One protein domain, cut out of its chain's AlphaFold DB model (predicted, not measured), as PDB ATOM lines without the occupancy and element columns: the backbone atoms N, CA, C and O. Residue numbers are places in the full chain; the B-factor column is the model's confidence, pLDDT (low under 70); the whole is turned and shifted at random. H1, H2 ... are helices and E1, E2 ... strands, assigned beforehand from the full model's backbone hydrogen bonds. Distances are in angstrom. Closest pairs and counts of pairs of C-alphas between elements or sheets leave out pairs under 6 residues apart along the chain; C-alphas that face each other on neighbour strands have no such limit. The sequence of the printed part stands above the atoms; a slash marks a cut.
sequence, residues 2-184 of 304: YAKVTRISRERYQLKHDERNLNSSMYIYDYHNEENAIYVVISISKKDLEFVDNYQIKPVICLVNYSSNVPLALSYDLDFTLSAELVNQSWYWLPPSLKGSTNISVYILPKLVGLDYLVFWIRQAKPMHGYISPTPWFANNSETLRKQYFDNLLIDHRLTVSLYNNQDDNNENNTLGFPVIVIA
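Overview. This is residues 2 to 184 of the 304 residues of the protein "Sodium-bile acid cotransporter related" of Schistosoma mansoni (UniProt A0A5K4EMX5). Two curled, strongly twisted sheets pack face to face as a sandwich with strands nearly aligned: E3, E11, E9, E5, E7 and E10 form one, E1, E2, E4, E8 and E6 the other. The long helix H1 crosses E11 and E9, H2 covers E7, and the stretch with H3 and H4 loops off, residues 164 to 169 sticking out. The 183 printed residues run H1, E1 to E10 in number order, H2, H3, H4, E11. In the orders named, the first sheet is mixed and the second antiparallel. The class is mixed, helices and strands; the whole is compact, with a radius of gyration of the C-alphas of 16.5 A and spans of 46 by 36 by 35 A.

Along the chain. Start in the six-stranded sheet with E3, residues 50 to 52; E11, 175 to 183, ends at C-alpha 183, (206.525, 132.530, 137.653). Beside it find E9, 114 to 124, 32.5 A long, then E5, 72 to 78, E7, 90 to 94, and E10, 135 to 138. The other sheet holds E1, 26 to 33, E2, 38 to 45, E4, 58 to 68, 30.6 A long, E8, 97 to 110, 34.7 A long, and E6, 84 to 86. Find C-alpha 2 at (228.088, 121.941, 128.445); H1 runs 28.0 A from there to residue 20. H2 is 143 to 152, H3 157 to 165 and H4 170 to 174.

Arrangement. Look first at E9: antiparallel to E11, with N 118 and O 178 at 2.8 A, and to E5, with N 121 and O 75 at 2.8 A. E3 is parallel to E11; N 51 and O 181 are 2.8 A apart. In the other sheet, E4 and E8 are antiparallel, with N 62 and O 104 at 2.8 A; E1 and E2 are a hairpin, with N 31 and O 40 at 2.7 A. Between the sheets, the closest C-alphas of E1 and E11, Tyr 29 and Leu 176, are 6.8 A apart. H1 and H2 make two layers with the six-stranded sheet, helices on one face. H1 runs across the strands at a height over the sheet of 8.6 A, its Tyr 13 C-alpha 5.6 A from that of Gly 177. H2 runs along the strands, at 20 degrees to E7 on the local plane. H4 only grazes both sheets; H3 is on neither. In H2 every O i to N i+4 pair is within hydrogen-bond range; H1 has 14 of 15, H3 4 of 5, and H4 0 of 1, with 0 of 2 O i to N i+3 pairs.

Size, cuts and confidence. The farthest C-alphas, His 129 and Ala 184, are 47.3 A apart. The printed part has no cut and no long link. Look for pLDDT under 70 at residues 2 to 24, 34 to 36, 139 to 141 and 154 to 174.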
ATOM      1  N   TYR A   2     229.091 120.908 128.778       47.91
ATOM      2  CA  TYR A   2     228.088 121.941 128.445       47.91
ATOM      3  C   TYR A   2     227.458 122.619 129.679       47.91
ATOM      4  O   TYR A   2     227.586 123.824 129.850       47.91
ATOM      5  N   ALA A   3     226.948 121.832 130.635       60.38
ATOM      6  CA  ALA A   3     226.348 122.362 131.865       60.38
ATOM      7  C   ALA A   3     227.291 123.233 132.727       60.38
ATOM      8  O   ALA A   3     226.825 124.119 133.436       60.38
ATOM      9  N   LYS A   4     228.613 122.999 132.683       58.95
ATOM     10  CA  LYS A   4     229.582 123.780 133.473       58.95
ATOM     11  C   LYS A   4     229.818 125.158 132.852       58.95
ATOM     12  O   LYS A   4     229.873 126.135 133.586       58.95
ATOM     13  N   VAL A   5     229.908 125.233 131.521       61.68
ATOM     14  CA  VAL A   5     230.070 126.500 130.789       61.68
ATOM     15  C   VAL A   5     228.824 127.369 130.957       61.68
ATOM     16  O   VAL A   5     228.941 128.522 131.355       61.68
ATOM     17  N   THR A   6     227.631 126.794 130.768       63.73
ATOM     18  CA  THR A   6     226.358 127.500 130.994       63.73
ATOM     19  C   THR A   6     226.252 128.041 132.421       63.73
ATOM     20  O   THR A   6     225.887 129.196 132.622       63.73
ATOM     21  N   ARG A   7     226.642 127.245 133.427       67.44
ATOM     22  CA  ARG A   7     226.635 127.682 134.829       67.44
ATOM     23  C   ARG A   7     227.540 128.895 135.077       67.44
ATOM     24  O   ARG A   7     227.084 129.844 135.703       67.44
ATOM     25  N   ILE A   8     228.776 128.877 134.574       66.73
ATOM     26  CA  ILE A   8     229.728 129.993 134.733       66.73
ATOM     27  C   ILE A   8     229.184 131.265 134.061       66.73
ATOM     28  O   ILE A   8     229.237 132.349 134.641       66.73
ATOM     29  N   SER A   9     228.589 131.135 132.871       62.27
ATOM     30  CA  SER A   9     227.943 132.260 132.185       62.27
ATOM     31  C   SER A   9     226.782 132.848 132.993       62.27
ATOM     32  O   SER A   9     226.684 134.067 133.107       62.27
ATOM     33  N   ARG A  10     225.943 132.003 133.612       68.15
ATOM     34  CA  ARG A  10     224.826 132.444 134.469       68.15
ATOM     35  C   ARG A  10     225.298 133.165 135.727       68.15
ATOM     36  O   ARG A  10     224.754 134.218 136.042       68.15
ATOM     37  N   GLU A  11     226.310 132.627 136.411       66.25
ATOM     38  CA  GLU A  11     226.914 133.267 137.590       66.25
ATOM     39  C   GLU A  11     227.451 134.663 137.227       66.25
ATOM     40  O   GLU A  11     227.210 135.625 137.951       66.25
ATOM     41  N   ARG A  12     228.067 134.823 136.048       64.32
ATOM     42  CA  ARG A  12     228.504 136.142 135.560       64.32
ATOM     43  C   ARG A  12     227.376 137.098 135.222       64.32
ATOM     44  O   ARG A  12     227.493 138.281 135.537       64.32
ATOM     45  N   TYR A  13     226.324 136.631 134.551       64.38
ATOM     46  CA  TYR A  13     225.177 137.495 134.282       64.38
ATOM     47  C   TYR A  13     224.597 137.992 135.602       64.38
ATOM     48  O   TYR A  13     224.420 139.193 135.758       64.38
ATOM     49  N   GLN A  14     224.411 137.100 136.577       60.04
ATOM     50  CA  GLN A  14     223.930 137.454 137.910       60.04
ATOM     51  C   GLN A  14     224.826 138.490 138.613       60.04
ATOM     52  O   GLN A  14     224.307 139.489 139.104       60.04
ATOM     53  N   LEU A  15     226.155 138.320 138.580       52.13
ATOM     54  CA  LEU A  15     227.102 139.291 139.152       52.13
ATOM     55  C   LEU A  15     227.001 140.673 138.485       52.13
ATOM     56  O   LEU A  15     226.906 141.683 139.179       52.13
ATOM     57  N   LYS A  16     226.937 140.728 137.145       61.41
ATOM     58  CA  LYS A  16     226.757 141.996 136.411       61.41
ATOM     59  C   LYS A  16     225.435 142.698 136.765       61.41
ATOM     60  O   LYS A  16     225.363 143.926 136.681       61.41
ATOM     61  N   HIS A  17     224.402 141.942 137.152       60.81
ATOM     62  CA  HIS A  17     223.097 142.476 137.570       60.81
ATOM     63  C   HIS A  17     223.105 143.048 138.983       60.81
ATOM     64  O   HIS A  17     222.596 144.157 139.175       60.81
ATOM     65  N   ASP A  18     223.680 142.327 139.950       55.04
ATOM     66  CA  ASP A  18     223.720 142.765 141.354       55.04
ATOM     67  C   ASP A  18     224.495 144.087 141.516       55.04
ATOM     68  O   ASP A  18     224.149 144.912 142.363       55.04
ATOM     69  N   GLU A  19     225.480 144.348 140.650       56.96
ATOM     70  CA  GLU A  19     226.315 145.551 140.708       56.96
ATOM     71  C   GLU A  19     225.649 146.835 140.166       56.96
ATOM     72  O   GLU A  19     225.945 147.924 140.661       56.96
ATOM     73  N   ARG A  20     224.777 146.767 139.140       54.46
ATOM     74  CA  ARG A  20     224.484 147.950 138.288       54.46
ATOM     75  C   ARG A  20     223.167 148.706 138.491       54.46
ATOM     76  O   ARG A  20     222.979 149.694 137.788       54.46
ATOM     77  N   ASN A  21     222.294 148.320 139.429       55.92
ATOM     78  CA  ASN A  21     221.215 149.124 140.064       55.92
ATOM     79  C   ASN A  21     219.960 148.268 140.319       55.92
ATOM     80  O   ASN A  21     219.144 148.038 139.414       55.92
ATOM     81  N   LEU A  22     219.705 147.918 141.587       58.26
ATOM     82  CA  LEU A  22     218.425 147.322 141.994       58.26
ATOM     83  C   LEU A  22     217.229 148.244 141.680       58.26
ATOM     84  O   LEU A  22     216.195 147.761 141.223       58.26
ATOM     85  N   ASN A  23     217.392 149.566 141.822       59.54
ATOM     86  CA  ASN A  23     216.282 150.528 141.765       59.54
ATOM     87  C   ASN A  23     215.870 150.987 140.356       59.54
ATOM     88  O   ASN A  23     214.859 151.674 140.217       59.54
ATOM     89  N   SER A  24     216.612 150.630 139.304       65.71
ATOM     90  CA  SER A  24     216.197 150.972 137.937       65.71
ATOM     91  C   SER A  24     215.028 150.089 137.494       65.71
ATOM     92  O   SER A  24     215.067 148.873 137.682       65.71
ATOM     93  N   SER A  25     214.012 150.671 136.850       72.76
ATOM     94  CA  SER A  25     212.913 149.927 136.211       72.76
ATOM     95  C   SER A  25     213.318 149.259 134.891       72.76
ATOM     96  O   SER A  25     212.555 148.464 134.344       72.76
ATOM     97  N   MET A  26     214.508 149.580 134.377       77.33
ATOM     98  CA  MET A  26     215.087 149.029 133.151       77.33
ATOM     99  C   MET A  26     216.431 148.360 133.435       77.33
ATOM    100  O   MET A  26     217.249 148.890 134.191       77.33
ATOM    101  N   TYR A  27     216.676 147.230 132.778       75.25
ATOM    102  CA  TYR A  27     218.019 146.704 132.582       75.25
ATOM    103  C   TYR A  27     218.671 147.445 131.421       75.25
ATOM    104  O   TYR A  27     218.089 147.525 130.340       75.25
ATOM    105  N   ILE A  28     219.871 147.971 131.649       76.21
ATOM    106  CA  ILE A  28     220.671 148.658 130.638       76.21
ATOM    107  C   ILE A  28     222.027 147.969 130.606       76.21
ATOM    108  O   ILE A  28     222.740 147.960 131.609       76.21
ATOM    109  N   TYR A  29     222.364 147.404 129.453       75.00
ATOM    110  CA  TYR A  29     223.676 146.831 129.204       75.00
ATOM    111  C   TYR A  29     224.347 147.543 128.048       75.00
ATOM    112  O   TYR A  29     223.796 147.607 126.952       75.00
ATOM    113  N   ASP A  30     225.548 148.042 128.299       76.62
ATOM    114  CA  ASP A  30     226.445 148.583 127.301       76.62
ATOM    115  C   ASP A  30     227.540 147.568 126.964       76.62
ATOM    116  O   ASP A  30     228.158 146.934 127.820       76.62
ATOM    117  N   TYR A  31     227.761 147.410 125.672       74.14
ATOM    118  CA  TYR A  31     228.880 146.706 125.091       74.14
ATOM    119  C   TYR A  31     229.770 147.742 124.418       74.14
ATOM    120  O   TYR A  31     229.317 148.501 123.554       74.14
ATOM    121  N   HIS A  32     231.034 147.769 124.827       70.80
ATOM    122  CA  HIS A  32     232.034 148.660 124.273       70.80
ATOM    123  C   HIS A  32     233.218 147.852 123.761       70.80
ATOM    124  O   HIS A  32     233.784 147.038 124.489       70.80
ATOM    125  N   ASN A  33     233.588 148.090 122.508       72.72
ATOM    126  CA  ASN A  33     234.827 147.600 121.934       72.72
ATOM    127  C   ASN A  33     235.604 148.801 121.384       72.72
ATOM    128  O   ASN A  33     235.227 149.377 120.357       72.72
ATOM    129  N   GLU A  34     236.665 149.172 122.103       62.34
ATOM    130  CA  GLU A  34     237.538 150.300 121.770       62.34
ATOM    131  C   GLU A  34     238.266 150.093 120.438       62.34
ATOM    132  O   GLU A  34     238.367 151.038 119.658       62.34
ATOM    133  N   GLU A  35     238.707 148.866 120.128       63.89
ATOM    134  CA  GLU A  35     239.506 148.581 118.926       63.89
ATOM    135  C   GLU A  35     238.751 148.934 117.639       63.89
ATOM    136  O   GLU A  35     239.328 149.495 116.708       63.89
ATOM    137  N   ASN A  36     237.444 148.659 117.609       63.23
ATOM    138  CA  ASN A  36     236.603 148.859 116.425       63.23
ATOM    139  C   ASN A  36     235.617 150.027 116.557       63.23
ATOM    140  O   ASN A  36     234.745 150.187 115.700       63.23
ATOM    141  N   ALA A  37     235.740 150.839 117.616       74.05
ATOM    142  CA  ALA A  37     234.816 151.929 117.938       74.05
ATOM    143  C   ALA A  37     233.338 151.486 117.903       74.05
ATOM    144  O   ALA A  37     232.476 152.171 117.344       74.05
ATOM    145  N   ILE A  38     233.052 150.312 118.480       79.98
ATOM    146  CA  ILE A  38     231.700 149.751 118.565       79.98
ATOM    147  C   ILE A  38     231.144 150.064 119.950       79.98
ATOM    148  O   ILE A  38     231.709 149.670 120.970       79.98
ATOM    149  N   TYR A  39     230.007 150.743 119.982       83.67
ATOM    150  CA  TYR A  39     229.246 150.999 121.195       83.67
ATOM    151  C   TYR A  39     227.806 150.551 120.977       83.67
ATOM    152  O   TYR A  39     227.148 151.022 120.053       83.67
ATOM    153  N   VAL A  40     227.312 149.627 121.796       84.51
ATOM    154  CA  VAL A  40     225.937 149.117 121.712       84.51
ATOM    155  C   VAL A  40     225.335 149.117 123.102       84.51
ATOM    156  O   VAL A  40     225.885 148.517 124.011       84.51
ATOM    157  N   VAL A  41     224.188 149.757 123.266       86.39
ATOM    158  CA  VAL A  41     223.430 149.820 124.509       86.39
ATOM    159  C   VAL A  41     222.075 149.179 124.275       86.39
ATOM    160  O   VAL A  41     221.288 149.658 123.460       86.39
ATOM    161  N   ILE A  42     221.795 148.109 125.009       86.59
ATOM    162  CA  ILE A  42     220.515 147.409 124.983       86.59
ATOM    163  C   ILE A  42     219.778 147.728 126.278       86.59
ATOM    164  O   ILE A  42     220.294 147.501 127.372       86.59
ATOM    165  N   SER A  43     218.573 148.275 126.144       85.91
ATOM    166  CA  SER A  43     217.700 148.635 127.259       85.91
ATOM    167  C   SER A  43     216.397 147.842 127.191       85.91
ATOM    168  O   SER A  43     215.704 147.869 126.171       85.91
ATOM    169  N   ILE A  44     216.061 147.138 128.275       86.83
ATOM    170  CA  ILE A  44     214.851 146.308 128.389       86.83
ATOM    171  C   ILE A  44     214.170 146.583 129.731       86.83
ATOM    172  O   ILE A  44     214.822 146.654 130.772       86.83
ATOM    173  N   SER A  45     212.847 146.741 129.727       86.21
ATOM    174  CA  SER A  45     212.055 146.916 130.950       86.21
ATOM    175  C   SER A  45     212.084 145.651 131.813       86.21
ATOM    176  O   SER A  45     211.816 144.556 131.318       86.21
ATOM    177  N   LYS A  46     212.343 145.789 133.123       82.12
ATOM    178  CA  LYS A  46     212.377 144.638 134.048       82.12
ATOM    179  C   LYS A  46     211.031 143.898 134.087       82.12
ATOM    180  O   LYS A  46     211.002 142.676 134.055       82.12
ATOM    181  N   LYS A  47     209.919 144.644 134.060       83.01
ATOM    182  CA  LYS A  47     208.547 144.098 134.081       83.01
ATOM    183  C   LYS A  47     208.197 143.288 132.829       83.01
ATOM    184  O   LYS A  47     207.321 142.424 132.866       83.01
ATOM    185  N   ASP A  48     208.864 143.566 131.712       84.37
ATOM    186  CA  ASP A  48     208.603 142.851 130.462       84.37
ATOM    187  C   ASP A  48     209.269 141.472 130.468       84.37
ATOM    188  O   ASP A  48     208.771 140.567 129.805       84.37
ATOM    189  N   LEU A  49     210.317 141.296 131.281       82.72
ATOM    190  CA  LEU A  49     211.045 140.038 131.466       82.72
ATOM    191  C   LEU A  49     210.473 139.145 132.580       82.72
ATOM    192  O   LEU A  49     210.931 138.015 132.753       82.72
ATOM    193  N   GLU A  50     209.477 139.632 133.319       83.90
ATOM    194  CA  GLU A  50     208.669 138.819 134.226       83.90
ATOM    195  C   GLU A  50     207.483 138.230 133.455       83.90
ATOM    196  O   GLU A  50     206.639 138.946 132.899       83.90
ATOM    197  N   PHE A  51     207.424 136.903 133.405       84.72
ATOM    198  CA  PHE A  51     206.398 136.144 132.703       84.72
ATOM    199  C   PHE A  51     205.638 135.252 133.663       84.72
ATOM    200  O   PHE A  51     206.176 134.778 134.657       84.72
ATOM    201  N   VAL A  52     204.391 134.979 133.312       83.25
ATOM    202  CA  VAL A  52     203.552 133.998 133.987       83.25
ATOM    203  C   VAL A  52     203.441 132.777 133.070       83.25
ATOM    204  O   VAL A  52     203.349 132.954 131.856       83.25
ATOM    205  N   ASP A  53     203.465 131.557 133.606       79.60
ATOM    206  CA  ASP A  53     203.395 130.289 132.848       79.60
ATOM    207  C   ASP A  53     202.002 129.979 132.254       79.60
ATOM    208  O   ASP A  53     201.508 128.855 132.264       79.60
ATOM    209  N   ASN A  54     201.368 130.984 131.655       80.33
ATOM    210  CA  ASN A  54     200.049 130.886 131.035       80.33
ATOM    211  C   ASN A  54     200.080 130.363 129.584       80.33
ATOM    212  O   ASN A  54     199.043 130.369 128.919       80.33
ATOM    213  N   TYR A  55     201.250 129.954 129.072       83.04
ATOM    214  CA  TYR A  55     201.459 129.532 127.680       83.04
ATOM    215  C   TYR A  55     201.018 130.574 126.632       83.04
ATOM    216  O   TYR A  55     200.672 130.224 125.502       83.04
ATOM    217  N   GLN A  56     201.039 131.866 126.977       84.85
ATOM    218  CA  GLN A  56     200.735 132.945 126.038       84.85
ATOM    219  C   GLN A  56     202.005 133.654 125.587       84.85
ATOM    220  O   GLN A  56     202.837 134.063 126.395       84.85
ATOM    221  N   ILE A  57     202.128 133.839 124.272       86.05
ATOM    222  CA  ILE A  57     203.240 134.577 123.676       86.05
ATOM    223  C   ILE A  57     203.143 136.038 124.125       86.05
ATOM    224  O   ILE A  57     202.161 136.717 123.819       86.05
ATOM    225  N   LYS A  58     204.179 136.532 124.807       87.53
ATOM    226  CA  LYS A  58     204.279 137.934 125.228       87.53
ATOM    227  C   LYS A  58     205.473 138.597 124.521       87.53
ATOM    228  O   LYS A  58     206.589 138.074 124.590       87.53
ATOM    229  N   PRO A  59     205.258 139.721 123.810       89.48
ATOM    230  CA  PRO A  59     206.341 140.460 123.176       89.48
ATOM    231  C   PRO A  59     207.138 141.259 124.213       89.48
ATOM    232  O   PRO A  59     206.565 141.927 125.071       89.48
ATOM    233  N   VAL A  60     208.461 141.233 124.086       88.95
ATOM    234  CA  VAL A  60     209.414 142.056 124.837       88.95
ATOM    235  C   VAL A  60     210.068 143.023 123.869       88.95
ATOM    236  O   VAL A  60     210.679 142.611 122.881       88.95
ATOM    237  N   ILE A  61     209.938 144.317 124.144       88.77
ATOM    238  CA  ILE A  61     210.540 145.358 123.314       88.77
ATOM    239  C   ILE A  61     211.921 145.677 123.876       88.77
ATOM    240  O   ILE A  61     212.063 146.128 125.012       88.77
ATOM    241  N   CYS A  62     212.937 145.449 123.056       89.21
ATOM    242  CA  CYS A  62     214.327 145.735 123.369       89.21
ATOM    243  C   CYS A  62     214.749 146.977 122.589       89.21
ATOM    244  O   CYS A  62     214.771 146.960 121.355       89.21
ATOM    245  N   LEU A  63     215.081 148.051 123.302       89.70
ATOM    246  CA  LEU A  63     215.622 149.260 122.693       89.70
ATOM    247  C   LEU A  63     217.129 149.083 122.525       89.70
ATOM    248  O   LEU A  63     217.853 148.970 123.513       89.70
ATOM    249  N   VAL A  64     217.595 149.069 121.281       89.66
ATOM    250  CA  VAL A  64     219.014 148.945 120.946       89.66
ATOM    251  C   VAL A  64     219.497 150.257 120.353       89.66
ATOM    252  O   VAL A  64     219.154 150.614 119.226       89.66
ATOM    253  N   ASN A  65     220.334 150.956 121.107       90.39
ATOM    254  CA  ASN A  65     221.047 152.135 120.644       90.39
ATOM    255  C   ASN A  65     222.479 151.735 120.329       90.39
ATOM    256  O   ASN A  65     223.142 151.132 121.163       90.39
ATOM    257  N   TYR A  66     222.972 152.056 119.144       89.74
ATOM    258  CA  TYR A  66     224.320 151.684 118.747       89.74
ATOM    259  C   TYR A  66     225.016 152.804 117.982       89.74
ATOM    260  O   TYR A  66     224.399 153.612 117.289       89.74
ATOM    261  N   SER A  67     226.333 152.829 118.118       87.68
ATOM    262  CA  SER A  67     227.257 153.660 117.366       87.68
ATOM    263  C   SER A  67     228.377 152.754 116.880       87.68
ATOM    264  O   SER A  67     229.098 152.177 117.690       87.68
ATOM    265  N   SER A  68     228.497 152.589 115.568       87.36
ATOM    266  CA  SER A  68     229.531 151.755 114.961       87.36
ATOM    267  C   SER A  68     229.854 152.233 113.551       87.36
ATOM    268  O   SER A  68     228.954 152.541 112.768       87.36
ATOM    269  N   ASN A  69     231.145 152.229 113.212       85.67
ATOM    270  CA  ASN A  69     231.633 152.515 111.859       85.67
ATOM    271  C   ASN A  69     231.588 151.284 110.945       85.67
ATOM    272  O   ASN A  69     231.677 151.413 109.724       85.67
ATOM    273  N   VAL A  70     231.440 150.094 111.530       86.71
ATOM    274  CA  VAL A  70     231.318 148.817 110.822       86.71
ATOM    275  C   VAL A  70     229.913 148.237 111.003       86.71
ATOM    276  O   VAL A  70     229.293 148.450 112.050       86.71
ATOM    277  N   PRO A  71     229.376 147.512 110.010       86.44
ATOM    278  CA  PRO A  71     228.085 146.856 110.154       86.44
ATOM    279  C   PRO A  71     228.147 145.742 111.207       86.44
ATOM    280  O   PRO A  71     229.138 145.014 111.317       86.44
ATOM    281  N   LEU A  72     227.068 145.598 111.973       87.29
ATOM    282  CA  LEU A  72     226.968 144.637 113.072       87.29
ATOM    283  C   LEU A  72     225.880 143.599 112.792       87.29
ATOM    284  O   LEU A  72     224.860 143.891 112.174       87.29
ATOM    285  N   ALA A  73     226.084 142.391 113.295       86.71
ATOM    286  CA  ALA A  73     225.071 141.356 113.408       86.71
ATOM    287  C   ALA A  73     224.735 141.172 114.890       86.71
ATOM    288  O   ALA A  73     225.592 140.770 115.682       86.71
ATOM    289  N   LEU A  74     223.487 141.463 115.249       88.63
ATOM    290  CA  LEU A  74     222.948 141.229 116.584       88.63
ATOM    291  C   LEU A  74     222.034 140.009 116.537       88.63
ATOM    292  O   LEU A  74     220.969 140.060 115.928       88.63
ATOM    293  N   SER A  75     222.430 138.922 117.185       87.41
ATOM    294  CA  SER A  75     221.572 137.752 117.374       87.41
ATOM    295  C   SER A  75     221.155 137.642 118.832       87.41
ATOM    296  O   SER A  75     221.907 138.039 119.722       87.41
ATOM    297  N   TYR A  76     219.975 137.087 119.083       87.90
ATOM    298  CA  TYR A  76     219.484 136.833 120.430       87.90
ATOM    299  C   TYR A  76     218.887 135.433 120.526       87.90
ATOM    300  O   TYR A  76     218.323 134.928 119.555       87.90
ATOM    301  N   ASP A  77     219.036 134.815 121.691       86.52
ATOM    302  CA  ASP A  77     218.498 133.489 121.993       86.52
ATOM    303  C   ASP A  77     218.279 133.334 123.502       86.52
ATOM    304  O   ASP A  77     218.797 134.119 124.303       86.52
ATOM    305  N   LEU A  78     217.497 132.327 123.883       85.23
ATOM    306  CA  LEU A  78     217.290 131.941 125.279       85.23
ATOM    307  C   LEU A  78     218.247 130.812 125.670       85.23
ATOM    308  O   LEU A  78     218.489 129.891 124.891       85.23
ATOM    309  N   ASP A  79     218.785 130.877 126.887       78.41
ATOM    310  CA  ASP A  79     219.717 129.870 127.412       78.41
ATOM    311  C   ASP A  79     219.014 128.522 127.686       78.41
ATOM    312  O   ASP A  79     219.585 127.454 127.446       78.41
ATOM    313  N   PHE A  80     217.757 128.543 128.151       74.94
ATOM    314  CA  PHE A  80     217.034 127.347 128.586       74.94
ATOM    315  C   PHE A  80     215.605 127.224 128.033       74.94
ATOM    316  O   PHE A  80     214.608 127.601 128.651       74.94
ATOM    317  N   THR A  81     215.497 126.501 126.917       72.34
ATOM    318  CA  THR A  81     214.260 126.310 126.132       72.34
ATOM    319  C   THR A  81     213.107 125.577 126.836       72.34
ATOM    320  O   THR A  81     211.995 125.512 126.305       72.34
ATOM    321  N   LEU A  82     213.344 124.985 128.013       77.14
ATOM    322  CA  LEU A  82     212.316 124.262 128.764       77.14
ATOM    323  C   LEU A  82     211.439 125.210 129.597       77.14
ATOM    324  O   LEU A  82     210.235 124.970 129.700       77.14
ATOM    325  N   SER A  83     212.018 126.275 130.166       76.25
ATOM    326  CA  SER A  83     211.273 127.279 130.942       76.25
ATOM    327  C   SER A  83     210.549 128.259 130.029       76.25
ATOM    328  O   SER A  83     209.357 128.515 130.214       76.25
ATOM    329  N   ALA A  84     211.243 128.756 129.007       82.79
ATOM    330  CA  ALA A  84     210.684 129.647 128.008       82.79
ATOM    331  C   ALA A  84     211.247 129.308 126.625       82.79
ATOM    332  O   ALA A  84     212.414 128.964 126.484       82.79
ATOM    333  N   GLU A  85     210.413 129.398 125.594       85.60
ATOM    334  CA  GLU A  85     210.831 129.213 124.207       85.60
ATOM    335  C   GLU A  85     210.775 130.540 123.456       85.60
ATOM    336  O   GLU A  85     209.828 131.320 123.595       85.60
ATOM    337  N   LEU A  86     211.787 130.783 122.628       85.77
ATOM    338  CA  LEU A  86     211.837 131.948 121.767       85.77
ATOM    339  C   LEU A  86     211.178 131.623 120.422       85.77
ATOM    340  O   LEU A  86     211.693 130.822 119.648       85.77
ATOM    341  N   VAL A  87     210.049 132.270 120.130       85.35
ATOM    342  CA  VAL A  87     209.239 131.959 118.937       85.35
ATOM    343  C   VAL A  87     209.846 132.559 117.667       85.35
ATOM    344  O   VAL A  87     209.743 131.982 116.586       85.35
ATOM    345  N   ASN A  88     210.483 133.726 117.781       85.18
ATOM    346  CA  ASN A  88     211.045 134.463 116.651       85.18
ATOM    347  C   ASN A  88     212.573 134.539 116.707       85.18
ATOM    348  O   ASN A  88     213.148 135.630 116.664       85.18
ATOM    349  N   GLN A  89     213.235 133.387 116.795       81.23
ATOM    350  CA  GLN A  89     214.686 133.334 116.632       81.23
ATOM    351  C   GLN A  89     215.078 134.047 115.331       81.23
ATOM    352  O   GLN A  89     214.649 133.713 114.225       81.23
ATOM    353  N   SER A  90     215.816 135.138 115.475       84.29
ATOM    354  CA  SER A  90     216.218 135.975 114.358       84.29
ATOM    355  C   SER A  90     217.456 136.760 114.741       84.29
ATOM    356  O   SER A  90     217.787 136.920 115.918       84.29
ATOM    357  N   TRP A  91     218.163 137.230 113.729       85.83
ATOM    358  CA  TRP A  91     219.284 138.131 113.907       85.83
ATOM    359  C   TRP A  91     219.023 139.397 113.102       85.83
ATOM    360  O   TRP A  91     218.338 139.383 112.080       85.83
ATOM    361  N   TYR A  92     219.544 140.512 113.585       87.84
ATOM    362  CA  TYR A  92     219.388 141.815 112.966       87.84
ATOM    363  C   TYR A  92     220.718 142.236 112.365       87.84
ATOM    364  O   TYR A  92     221.747 142.221 113.044       87.84
ATOM    365  N   TRP A  93     220.685 142.628 111.095       87.21
ATOM    366  CA  TRP A  93     221.798 143.317 110.461       87.21
ATOM    367  C   TRP A  93     221.651 144.813 110.720       87.21
ATOM    368  O   TRP A  93     220.634 145.411 110.356       87.21
ATOM    369  N   LEU A  94     222.645 145.413 111.369       88.12
ATOM    370  CA  LEU A  94     222.671 146.833 111.689       88.12
ATOM    371  C   LEU A  94     223.677 147.546 110.774       88.12
ATOM    372  O   LEU A  94     224.858 147.179 110.775       88.12
ATOM    373  N   PRO A  95     223.238 148.555 110.001       86.79
ATOM    374  CA  PRO A  95     224.126 149.345 109.157       86.79
ATOM    375  C   PRO A  95     225.106 150.170 110.001       86.79
ATOM    376  O   PRO A  95     224.802 150.488 111.149       86.79
ATOM    377  N   PRO A  96     226.257 150.582 109.447       86.71
ATOM    378  CA  PRO A  96     227.144 151.513 110.134       86.71
ATOM    379  C   PRO A  96     226.426 152.855 110.348       86.71
ATOM    380  O   PRO A  96     225.908 153.461 109.411       86.71
ATOM    381  N   SER A  97     226.374 153.310 111.597       86.13
ATOM    382  CA  SER A  97     225.731 154.561 111.997       86.13
ATOM    383  C   SER A  97     226.381 155.093 113.266       86.13
ATOM    384  O   SER A  97     226.686 154.329 114.177       86.13
ATOM    385  N   LEU A  98     226.557 156.413 113.347       85.12
ATOM    386  CA  LEU A  98     227.094 157.106 114.526       85.12
ATOM    387  C   LEU A  98     226.071 157.205 115.671       85.12
ATOM    388  O   LEU A  98     226.446 157.335 116.830       85.12
ATOM    389  N   LYS A  99     224.772 157.195 115.349       86.46
ATOM    390  CA  LYS A  99     223.661 157.231 116.317       86.46
ATOM    391  C   LYS A  99     222.478 156.442 115.762       86.46
ATOM    392  O   LYS A  99     221.456 157.008 115.377       86.46
ATOM    393  N   GLY A 100     222.647 155.131 115.667       85.38
ATOM    394  CA  GLY A 100     221.576 154.212 115.313       85.38
ATOM    395  C   GLY A 100     220.705 153.899 116.527       85.38
ATOM    396  O   GLY A 100     221.211 153.678 117.624       85.38
ATOM    397  N   SER A 101     219.392 153.859 116.336       87.61
ATOM    398  CA  SER A 101     218.448 153.345 117.328       87.61
ATOM    399  C   SER A 101     217.460 152.426 116.627       87.61
ATOM    400  O   SER A 101     216.977 152.748 115.540       87.61
ATOM    401  N   THR A 102     217.208 151.259 117.207       88.39
ATOM    402  CA  THR A 102     216.259 150.281 116.678       88.39
ATOM    403  C   THR A 102     215.532 149.572 117.810       88.39
ATOM    404  O   THR A 102     216.115 149.287 118.856       88.39
ATOM    405  N   ASN A 103     214.255 149.272 117.586       90.04
ATOM    406  CA  ASN A 103     213.431 148.521 118.523       90.04
ATOM    407  C   ASN A 103     213.285 147.091 118.019       90.04
ATOM    408  O   ASN A 103     212.777 146.863 116.921       90.04
ATOM    409  N   ILE A 104     213.708 146.134 118.836       88.83
ATOM    410  CA  ILE A 104     213.626 144.709 118.528       88.83
ATOM    411  C   ILE A 104     212.520 144.101 119.378       88.83
ATOM    412  O   ILE A 104     212.588 144.122 120.605       88.83
ATOM    413  N   SER A 105     211.497 143.554 118.727       87.79
ATOM    414  CA  SER A 105     210.434 142.804 119.396       87.79
ATOM    415  C   SER A 105     210.813 141.324 119.483       87.79
ATOM    416  O   SER A 105     210.857 140.628 118.464       87.79
ATOM    417  N   VAL A 106     211.068 140.845 120.693       88.95
ATOM    418  CA  VAL A 106     211.394 139.450 121.006       88.95
ATOM    419  C   VAL A 106     210.128 138.776 121.533       88.95
ATOM    420  O   VAL A 106     209.539 139.246 122.500       88.95
ATOM    421  N   TYR A 107     209.669 137.701 120.898       88.81
ATOM    422  CA  TYR A 107     208.438 137.001 121.275       88.81
ATOM    423  C   TYR A 107     208.778 135.763 122.097       88.81
ATOM    424  O   TYR A 107     209.238 134.755 121.557       88.81
ATOM    425  N   ILE A 108     208.537 135.849 123.403       89.13
ATOM    426  CA  ILE A 108     208.854 134.784 124.354       89.13
ATOM    427  C   ILE A 108     207.565 134.045 124.721       89.13
ATOM    428  O   ILE A 108     206.551 134.661 125.061       89.13
ATOM    429  N   LEU A 109     207.615 132.717 124.638       88.83
ATOM    430  CA  LEU A 109     206.567 131.804 125.073       88.83
ATOM    431  C   LEU A 109     206.986 131.145 126.399       88.83
ATOM    432  O   LEU A 109     207.803 130.219 126.380       88.83
ATOM    433  N   PRO A 110     206.452 131.582 127.550       86.35
ATOM    434  CA  PRO A 110     206.694 130.920 128.827       86.35
ATOM    435  C   PRO A 110     205.974 129.564 128.871       86.35
ATOM    436  O   PRO A 110     204.816 129.457 128.469       86.35
ATOM    437  N   LYS A 111     206.657 128.527 129.366       85.21
ATOM    438  CA  LYS A 111     206.128 127.156 129.474       85.21
ATOM    439  C   LYS A 111     206.151 126.628 130.901       85.21
ATOM    440  O   LYS A 111     205.181 126.037 131.355       85.21
ATOM    441  N   LEU A 112     207.281 126.789 131.584       84.42
ATOM    442  CA  LEU A 112     207.503 126.246 132.919       84.42
ATOM    443  C   LEU A 112     208.179 127.293 133.794       84.42
ATOM    444  O   LEU A 112     209.053 128.030 133.338       84.42
ATOM    445  N   VAL A 113     207.801 127.301 135.071       84.42
ATOM    446  CA  VAL A 113     208.434 128.134 136.097       84.42
ATOM    447  C   VAL A 113     209.940 127.914 136.099       84.42
ATOM    448  O   VAL A 113     210.417 126.777 136.129       84.42
ATOM    449  N   GLY A 114     210.696 129.003 136.097       83.58
ATOM    450  CA  GLY A 114     212.146 128.933 136.095       83.58
ATOM    451  C   GLY A 114     212.807 130.285 135.890       83.58
ATOM    452  O   GLY A 114     212.157 131.299 135.638       83.58
ATOM    453  N   LEU A 115     214.131 130.267 136.013       84.26
ATOM    454  CA  LEU A 115     214.997 131.388 135.684       84.26
ATOM    455  C   LEU A 115     215.766 131.046 134.415       84.26
ATOM    456  O   LEU A 115     216.579 130.110 134.411       84.26
ATOM    457  N   ASP A 116     215.538 131.845 133.388       85.02
ATOM    458  CA  ASP A 116     216.225 131.786 132.110       85.02
ATOM    459  C   ASP A 116     216.973 133.104 131.849       85.02
ATOM    460  O   ASP A 116     216.795 134.087 132.571       85.02
ATOM    461  N   TYR A 117     217.840 133.129 130.843       84.89
ATOM    462  CA  TYR A 117     218.563 134.325 130.429       84.89
ATOM    463  C   TYR A 117     218.381 134.548 128.928       84.89
ATOM    464  O   TYR A 117     218.728 133.696 128.114       84.89
ATOM    465  N   LEU A 118     217.872 135.725 128.566       87.13
ATOM    466  CA  LEU A 118     217.870 136.221 127.195       87.13
ATOM    467  C   LEU A 118     219.256 136.773 126.884       87.13
ATOM    468  O   LEU A 118     219.656 137.808 127.421       87.13
ATOM    469  N   VAL A 119     219.988 136.065 126.032       85.16
ATOM    470  CA  VAL A 119     221.369 136.390 125.688       85.16
ATOM    471  C   VAL A 119     221.412 137.052 124.320       85.16
ATOM    472  O   VAL A 119     220.886 136.525 123.343       85.16
ATOM    473  N   PHE A 120     222.076 138.202 124.248       87.55
ATOM    474  CA  PHE A 120     222.404 138.883 123.003       87.55
ATOM    475  C   PHE A 120     223.875 138.666 122.664       87.55
ATOM    476  O   PHE A 120     224.744 138.854 123.517       87.55
ATOM    477  N   TRP A 121     224.150 138.335 121.404       85.09
ATOM    478  CA  TRP A 121     225.494 138.272 120.840       85.09
ATOM    479  C   TRP A 121     225.662 139.365 119.799       85.09
ATOM    480  O   TRP A 121     224.900 139.443 118.832       85.09
ATOM    481  N   ILE A 122     226.702 140.171 119.982       84.78
ATOM    482  CA  ILE A 122     227.085 141.221 119.041       84.78
ATOM    483  C   ILE A 122     228.318 140.748 118.280       84.78
ATOM    484  O   ILE A 122     229.328 140.372 118.876       84.78
ATOM    485  N   ARG A 123     228.234 140.749 116.951       84.35
ATOM    486  CA  ARG A 123     229.339 140.380 116.056       84.35
ATOM    487  C   ARG A 123     229.452 141.371 114.909       84.35
ATOM    488  O   ARG A 123     228.507 142.093 114.611       84.35
ATOM    489  N   GLN A 124     230.599 141.390 114.244       84.56
ATOM    490  CA  GLN A 124     230.774 142.165 113.019       84.56
ATOM    491  C   GLN A 124     230.180 141.414 111.826       84.56
ATOM    492  O   GLN A 124     230.331 140.195 111.699       84.56
ATOM    493  N   ALA A 125     229.503 142.149 110.951       84.64
ATOM    494  CA  ALA A 125     228.906 141.625 109.732       84.64
ATOM    495  C   ALA A 125     229.668 142.125 108.500       84.64
ATOM    496  O   ALA A 125     230.431 143.086 108.559       84.64
ATOM    497  N   LYS A 126     229.442 141.491 107.352       84.25
ATOM    498  CA  LYS A 126     229.853 142.029 106.056       84.25
ATOM    499  C   LYS A 126     228.919 143.179 105.650       84.25
ATOM    500  O   LYS A 126     227.725 143.144 105.973       84.25
ATOM    501  N   PRO A 127     229.430 144.201 104.941       79.97
ATOM    502  CA  PRO A 127     228.589 145.250 104.383       79.97
ATOM    503  C   PRO A 127     227.668 144.668 103.307       79.97
ATOM    504  O   PRO A 127     228.123 143.968 102.405       79.97
ATOM    505  N   MET A 128     226.371 144.967 103.399       76.85
ATOM    506  CA  MET A 128     225.367 144.496 102.451       76.85
ATOM    507  C   MET A 128     224.898 145.672 101.590       76.85
ATOM    508  O   MET A 128     224.318 146.635 102.089       76.85
ATOM    509  N   HIS A 129     225.195 145.631 100.289       73.52
ATOM    510  CA  HIS A 129     224.871 146.729  99.376       73.52
ATOM    511  C   HIS A 129     223.351 146.873  99.195       73.52
ATOM    512  O   HIS A 129     222.660 145.894  98.926       73.52
ATOM    513  N   GLY A 130     222.843 148.103  99.325       74.00
ATOM    514  CA  GLY A 130     221.424 148.443  99.142       74.00
ATOM    515  C   GLY A 130     220.595 148.525 100.429       74.00
ATOM    516  O   GLY A 130     219.489 149.058 100.390       74.00
ATOM    517  N   TYR A 131     221.127 148.081 101.572       72.76
ATOM    518  CA  TYR A 131     220.441 148.156 102.864       72.76
ATOM    519  C   TYR A 131     221.022 149.281 103.724       72.76
ATOM    520  O   TYR A 131     222.200 149.274 104.070       72.76
ATOM    521  N   ILE A 132     220.181 150.260 104.060       74.49
ATOM    522  CA  ILE A 132     220.559 151.467 104.821       74.49
ATOM    523  C   ILE A 132     219.880 151.515 106.195       74.49
ATOM    524  O   ILE A 132     220.228 152.338 107.036       74.49
ATOM    525  N   SER A 133     218.900 150.642 106.423       79.35
ATOM    526  CA  SER A 133     218.162 150.509 107.675       79.35
ATOM    527  C   SER A 133     218.480 149.173 108.352       79.35
ATOM    528  O   SER A 133     218.897 148.224 107.681       79.35
ATOM    529  N   PRO A 134     218.282 149.071 109.681       81.02
ATOM    530  CA  PRO A 134     218.348 147.794 110.374       81.02
ATOM    531  C   PRO A 134     217.370 146.799 109.744       81.02
ATOM    532  O   PRO A 134     216.183 147.104 109.610       81.02
ATOM    533  N   THR A 135     217.856 145.621 109.354       82.13
ATOM    534  CA  THR A 135     217.029 144.594 108.704       82.13
ATOM    535  C   THR A 135     216.971 143.317 109.543       82.13
ATOM    536  O   THR A 135     218.024 142.772 109.890       82.13
ATOM    537  N   PRO A 136     215.764 142.826 109.893       83.38
ATOM    538  CA  PRO A 136     215.604 141.539 110.554       83.38
ATOM    539  C   PRO A 136     215.760 140.395 109.552       83.38
ATOM    540  O   PRO A 136     215.160 140.406 108.477       83.38
ATOM    541  N   TRP A 137     216.501 139.366 109.944       80.09
ATOM    542  CA  TRP A 137     216.647 138.123 109.200       80.09
ATOM    543  C   TRP A 137     216.220 136.958 110.081       80.09
ATOM    544  O   TRP A 137     216.801 136.702 111.137       80.09
ATOM    545  N   PHE A 138     215.186 136.246 109.644       76.16
ATOM    546  CA  PHE A 138     214.665 135.105 110.384       76.16
ATOM    547  C   PHE A 138     215.693 133.970 110.411       76.16
ATOM    548  O   PHE A 138     216.155 133.512 109.363       76.16
ATOM    549  N   ALA A 139     216.038 133.515 111.611       67.79
ATOM    550  CA  ALA A 139     216.849 132.331 111.811       67.79
ATOM    551  C   ALA A 139     215.886 131.182 112.103       67.79
ATOM    552  O   ALA A 139     215.316 131.095 113.183       67.79
ATOM    553  N   ASN A 140     215.669 130.306 111.126       67.98
ATOM    554  CA  ASN A 140     215.012 129.036 111.406       67.98
ATOM    555  C   ASN A 140     216.075 127.957 111.676       67.98
ATOM    556  O   ASN A 140     217.260 128.132 111.389       67.98
ATOM    557  N   ASN A 141     215.630 126.785 112.121       67.65
ATOM    558  CA  ASN A 141     216.498 125.620 112.302       67.65
ATOM    559  C   ASN A 141     216.987 124.976 110.984       67.65
ATOM    560  O   ASN A 141     217.514 123.866 111.007       67.65
ATOM    561  N   SER A 142     216.820 125.626 109.824       78.06
ATOM    562  CA  SER A 142     217.337 125.107 108.555       78.06
ATOM    563  C   SER A 142     218.824 125.406 108.404       78.06
ATOM    564  O   SER A 142     219.325 126.493 108.703       78.06
ATOM    565  N   GLU A 143     219.550 124.425 107.878       77.24
ATOM    566  CA  GLU A 143     220.986 124.553 107.660       77.24
ATOM    567  C   GLU A 143     221.343 125.655 106.659       77.24
ATOM    568  O   GLU A 143     222.412 126.247 106.774       77.24
ATOM    569  N   THR A 144     220.467 125.939 105.693       78.62
ATOM    570  CA  THR A 144     220.686 126.956 104.658       78.62
ATOM    571  C   THR A 144     220.692 128.359 105.255       78.62
ATOM    572  O   THR A 144     221.637 129.107 105.021       78.62
ATOM    573  N   LEU A 145     219.703 128.691 106.092       77.87
ATOM    574  CA  LEU A 145     219.637 129.986 106.777       77.87
ATOM    575  C   LEU A 145     220.750 130.141 107.815       77.87
ATOM    576  O   LEU A 145     221.332 131.218 107.944       77.87
ATOM    577  N   ARG A 146     221.117 129.053 108.503       76.62
ATOM    578  CA  ARG A 146     222.266 129.066 109.414       76.62
ATOM    579  C   ARG A 146     223.576 129.340 108.671       76.62
ATOM    580  O   ARG A 146     224.367 130.157 109.130       76.62
ATOM    581  N   LYS A 147     223.800 128.691 107.523       79.37
ATOM    582  CA  LYS A 147     224.961 128.967 106.657       79.37
ATOM    583  C   LYS A 147     224.951 130.417 106.185       79.37
ATOM    584  O   LYS A 147     225.942 131.103 106.376       79.37
ATOM    585  N   GLN A 148     223.804 130.918 105.724       79.53
ATOM    586  CA  GLN A 148     223.646 132.314 105.314       79.53
ATOM    587  C   GLN A 148     223.999 133.307 106.434       79.53
ATOM    588  O   GLN A 148     224.658 134.313 106.176       79.53
ATOM    589  N   TYR A 149     223.601 133.030 107.680       77.77
ATOM    590  CA  TYR A 149     224.010 133.836 108.831       77.77
ATOM    591  C   TYR A 149     225.535 133.844 108.999       77.77
ATOM    592  O   TYR A 149     226.135 134.916 109.047       77.77
ATOM    593  N   PHE A 150     226.174 132.670 109.041       77.86
ATOM    594  CA  PHE A 150     227.628 132.577 109.219       77.86
ATOM    595  C   PHE A 150     228.423 133.145 108.035       77.86
ATOM    596  O   PHE A 150     229.481 133.731 108.251       77.86
ATOM    597  N   ASP A 151     227.902 133.045 106.814       80.13
ATOM    598  CA  ASP A 151     228.518 133.611 105.612       80.13
ATOM    599  C   ASP A 151     228.462 135.146 105.609       80.13
ATOM    600  O   ASP A 151     229.376 135.797 105.091       80.13
ATOM    601  N   ASN A 152     227.417 135.727 106.211       78.24
ATOM    602  CA  ASN A 152     227.263 137.171 106.386       78.24
ATOM    603  C   ASN A 152     228.107 137.735 107.532       78.24
ATOM    604  O   ASN A 152     228.331 138.946 107.577       78.24
ATOM    605  N   LEU A 153     228.583 136.898 108.455       77.62
ATOM    606  CA  LEU A 153     229.490 137.343 109.505       77.62
ATOM    607  C   LEU A 153     230.872 137.650 108.923       77.62
ATOM    608  O   LEU A 153     231.382 136.963 108.032       77.62
ATOM    609  N   LEU A 154     231.499 138.699 109.451       68.88
ATOM    610  CA  LEU A 154     232.903 138.959 109.185       68.88
ATOM    611  C   LEU A 154     233.705 137.996 110.067       68.88
ATOM    612  O   LEU A 154     233.819 138.184 111.278       68.88
ATOM    613  N   ILE A 155     234.193 136.903 109.478       61.46
ATOM    614  CA  ILE A 155     235.126 136.011 110.165       61.46
ATOM    615  C   ILE A 155     236.475 136.722 110.162       61.46
ATOM    616  O   ILE A 155     237.232 136.621 109.196       61.46
ATOM    617  N   ASP A 156     236.787 137.435 111.239       53.13
ATOM    618  CA  ASP A 156     238.169 137.820 111.471       53.13
ATOM    619  C   ASP A 156     238.970 136.530 111.646       53.13
ATOM    620  O   ASP A 156     238.771 135.774 112.596       53.13
ATOM    621  N   HIS A 157     239.907 136.267 110.736       44.52
ATOM    622  CA  HIS A 157     240.847 135.148 110.859       44.52
ATOM    623  C   HIS A 157     241.636 135.220 112.188       44.52
ATOM    624  O   HIS A 157     242.128 134.212 112.696       44.52
ATOM    625  N   ARG A 158     241.705 136.404 112.816       42.03
ATOM    626  CA  ARG A 158     242.254 136.569 114.168       42.03
ATOM    627  C   ARG A 158     241.408 135.867 115.235       42.03
ATOM    628  O   ARG A 158     241.984 135.352 116.188       42.03
ATOM    629  N   LEU A 159     240.089 135.763 115.050       46.54
ATOM    630  CA  LEU A 159     239.186 135.125 116.007       46.54
ATOM    631  C   LEU A 159     239.305 133.594 115.997       46.54
ATOM    632  O   LEU A 159     239.180 132.970 117.043       46.54
ATOM    633  N   THR A 160     239.602 132.962 114.852       38.65
ATOM    634  CA  THR A 160     239.900 131.515 114.825       38.65
ATOM    635  C   THR A 160     241.213 131.188 115.526       38.65
ATOM    636  O   THR A 160     241.294 130.166 116.204       38.65
ATOM    637  N   VAL A 161     242.221 132.063 115.434       39.34
ATOM    638  CA  VAL A 161     243.482 131.888 116.172       39.34
ATOM    639  C   VAL A 161     243.288 132.163 117.669       39.34
ATOM    640  O   VAL A 161     243.817 131.421 118.494       39.34
ATOM    641  N   SER A 162     242.478 133.157 118.054       39.55
ATOM    642  CA  SER A 162     242.188 133.410 119.472       39.55
ATOM    643  C   SER A 162     241.229 132.391 120.090       39.55
ATOM    644  O   SER A 162     241.340 132.142 121.279       39.55
ATOM    645  N   LEU A 163     240.345 131.747 119.318       41.44
ATOM    646  CA  LEU A 163     239.548 130.611 119.807       41.44
ATOM    647  C   LEU A 163     240.427 129.418 120.200       41.44
ATOM    648  O   LEU A 163     240.021 128.631 121.050       41.44
ATOM    649  N   TYR A 164     241.606 129.279 119.589       35.15
ATOM    650  CA  TYR A 164     242.551 128.225 119.944       35.15
ATOM    651  C   TYR A 164     243.518 128.645 121.058       35.15
ATOM    652  O   TYR A 164     243.897 127.809 121.870       35.15
ATOM    653  N   ASN A 165     243.898 129.927 121.121       40.56
ATOM    654  CA  ASN A 165     244.914 130.382 122.075       40.56
ATOM    655  C   ASN A 165     244.368 131.030 123.351       40.56
ATOM    656  O   ASN A 165     245.017 130.916 124.382       40.56
ATOM    657  N   ASN A 166     243.200 131.666 123.313       38.22
ATOM    658  CA  ASN A 166     242.601 132.307 124.479       38.22
ATOM    659  C   ASN A 166     241.251 131.663 124.758       38.22
ATOM    660  O   ASN A 166     240.196 132.116 124.318       38.22
ATOM    661  N   GLN A 167     241.314 130.609 125.564       42.35
ATOM    662  CA  GLN A 167     240.174 130.141 126.340       42.35
ATOM    663  C   GLN A 167     239.751 131.174 127.415       42.35
ATOM    664  O   GLN A 167     238.758 130.954 128.099       42.35
ATOM    665  N   ASP A 168     240.464 132.302 127.515       39.54
ATOM    666  CA  ASP A 168     240.348 133.285 128.582       39.54
ATOM    667  C   ASP A 168     239.739 134.620 128.085       39.54
ATOM    668  O   ASP A 168     240.247 135.293 127.180       39.54
ATOM    669  N   ASP A 169     238.607 134.970 128.699       45.30
ATOM    670  CA  ASP A 169     237.991 136.290 128.898       45.30
ATOM    671  C   ASP A 169     237.471 137.114 127.702       45.30
ATOM    672  O   ASP A 169     236.366 137.660 127.778       45.30
ATOM    673  N   ASN A 170     238.175 137.232 126.571       41.68
ATOM    674  CA  ASN A 170     237.796 138.277 125.596       41.68
ATOM    675  C   ASN A 170     236.492 137.988 124.836       41.68
ATOM    676  O   ASN A 170     235.718 138.904 124.558       41.68
ATOM    677  N   ASN A 171     236.212 136.722 124.513       46.61
ATOM    678  CA  ASN A 171     234.974 136.367 123.806       46.61
ATOM    679  C   ASN A 171     233.737 136.466 124.718       46.61
ATOM    680  O   ASN A 171     232.605 136.542 124.240       46.61
ATOM    681  N   GLU A 172     233.958 136.476 126.033       50.79
ATOM    682  CA  GLU A 172     232.922 136.435 127.063       50.79
ATOM    683  C   GLU A 172     232.339 137.827 127.350       50.79
ATOM    684  O   GLU A 172     231.225 137.944 127.858       50.79
ATOM    685  N   ASN A 173     233.034 138.891 126.932       54.59
ATOM    686  CA  ASN A 173     232.534 140.266 127.004       54.59
ATOM    687  C   ASN A 173     231.498 140.598 125.921       54.59
ATOM    688  O   ASN A 173     230.766 141.577 126.061       54.59
ATOM    689  N   ASN A 174     231.380 139.769 124.880       62.96
ATOM    690  CA  ASN A 174     230.496 140.020 123.737       62.96
ATOM    691  C   ASN A 174     229.050 139.557 123.970       62.96
ATOM    692  O   ASN A 174     228.216 139.679 123.066       62.96
ATOM    693  N   THR A 175     228.758 138.987 125.146       70.23
ATOM    694  CA  THR A 175     227.439 138.449 125.486       70.23
ATOM    695  C   THR A 175     226.768 139.255 126.591       70.23
ATOM    696  O   THR A 175     227.325 139.493 127.666       70.23
ATOM    697  N   LEU A 176     225.534 139.677 126.323       74.07
ATOM    698  CA  LEU A 176     224.705 140.430 127.262       74.07
ATOM    699  C   LEU A 176     223.510 139.563 127.655       74.07
ATOM    700  O   LEU A 176     222.661 139.284 126.814       74.07
ATOM    701  N   GLY A 177     223.466 139.109 128.907       75.96
ATOM    702  CA  GLY A 177     222.402 138.249 129.427       75.96
ATOM    703  C   GLY A 177     221.414 139.014 130.305       75.96
ATOM    704  O   GLY A 177     221.795 139.571 131.334       75.96
ATOM    705  N   PHE A 178     220.135 138.999 129.941       82.55
ATOM    706  CA  PHE A 178     219.036 139.590 130.710       82.55
ATOM    707  C   PHE A 178     218.200 138.487 131.374       82.55
ATOM    708  O   PHE A 178     217.811 137.550 130.682       82.55
ATOM    709  N   PRO A 179     217.904 138.558 132.683       82.49
ATOM    710  CA  PRO A 179     217.190 137.507 133.384       82.49
ATOM    711  C   PRO A 179     215.728 137.531 132.958       82.49
ATOM    712  O   PRO A 179     215.049 138.547 133.084       82.49
ATOM    713  N   VAL A 180     215.258 136.395 132.467       82.29
ATOM    714  CA  VAL A 180     213.861 136.123 132.159       82.29
ATOM    715  C   VAL A 180     213.328 135.234 133.270       82.29
ATOM    716  O   VAL A 180     213.776 134.101 133.450       82.29
ATOM    717  N   ILE A 181     212.389 135.759 134.047       85.24
ATOM    718  CA  ILE A 181     211.824 135.050 135.193       85.24
ATOM    719  C   ILE A 181     210.424 134.596 134.810       85.24
ATOM    720  O   ILE A 181     209.558 135.421 134.523       85.24
ATOM    721  N   VAL A 182     210.198 133.285 134.831       84.21
ATOM    722  CA  VAL A 182     208.876 132.691 134.629       84.21
ATOM    723  C   VAL A 182     208.341 132.255 135.987       84.21
ATOM    724  O   VAL A 182     208.921 131.388 136.640       84.21
ATOM    725  N   ILE A 183     207.241 132.863 136.418       85.63
ATOM    726  CA  ILE A 183     206.525 132.530 137.653       85.63
ATOM    727  C   ILE A 183     205.266 131.710 137.354       85.63
ATOM    728  O   ILE A 183     204.683 131.814 136.279       85.63
ATOM    729  N   ALA A 184     204.836 130.907 138.330       81.22
ATOM    730  CA  ALA A 184     203.600 130.137 138.216       81.22
ATOM    731  C   ALA A 184     202.380 131.063 138.193       81.22
ATOM    732  O   ALA A 184     202.256 131.939 139.059       81.22
TER     733      ALA A 184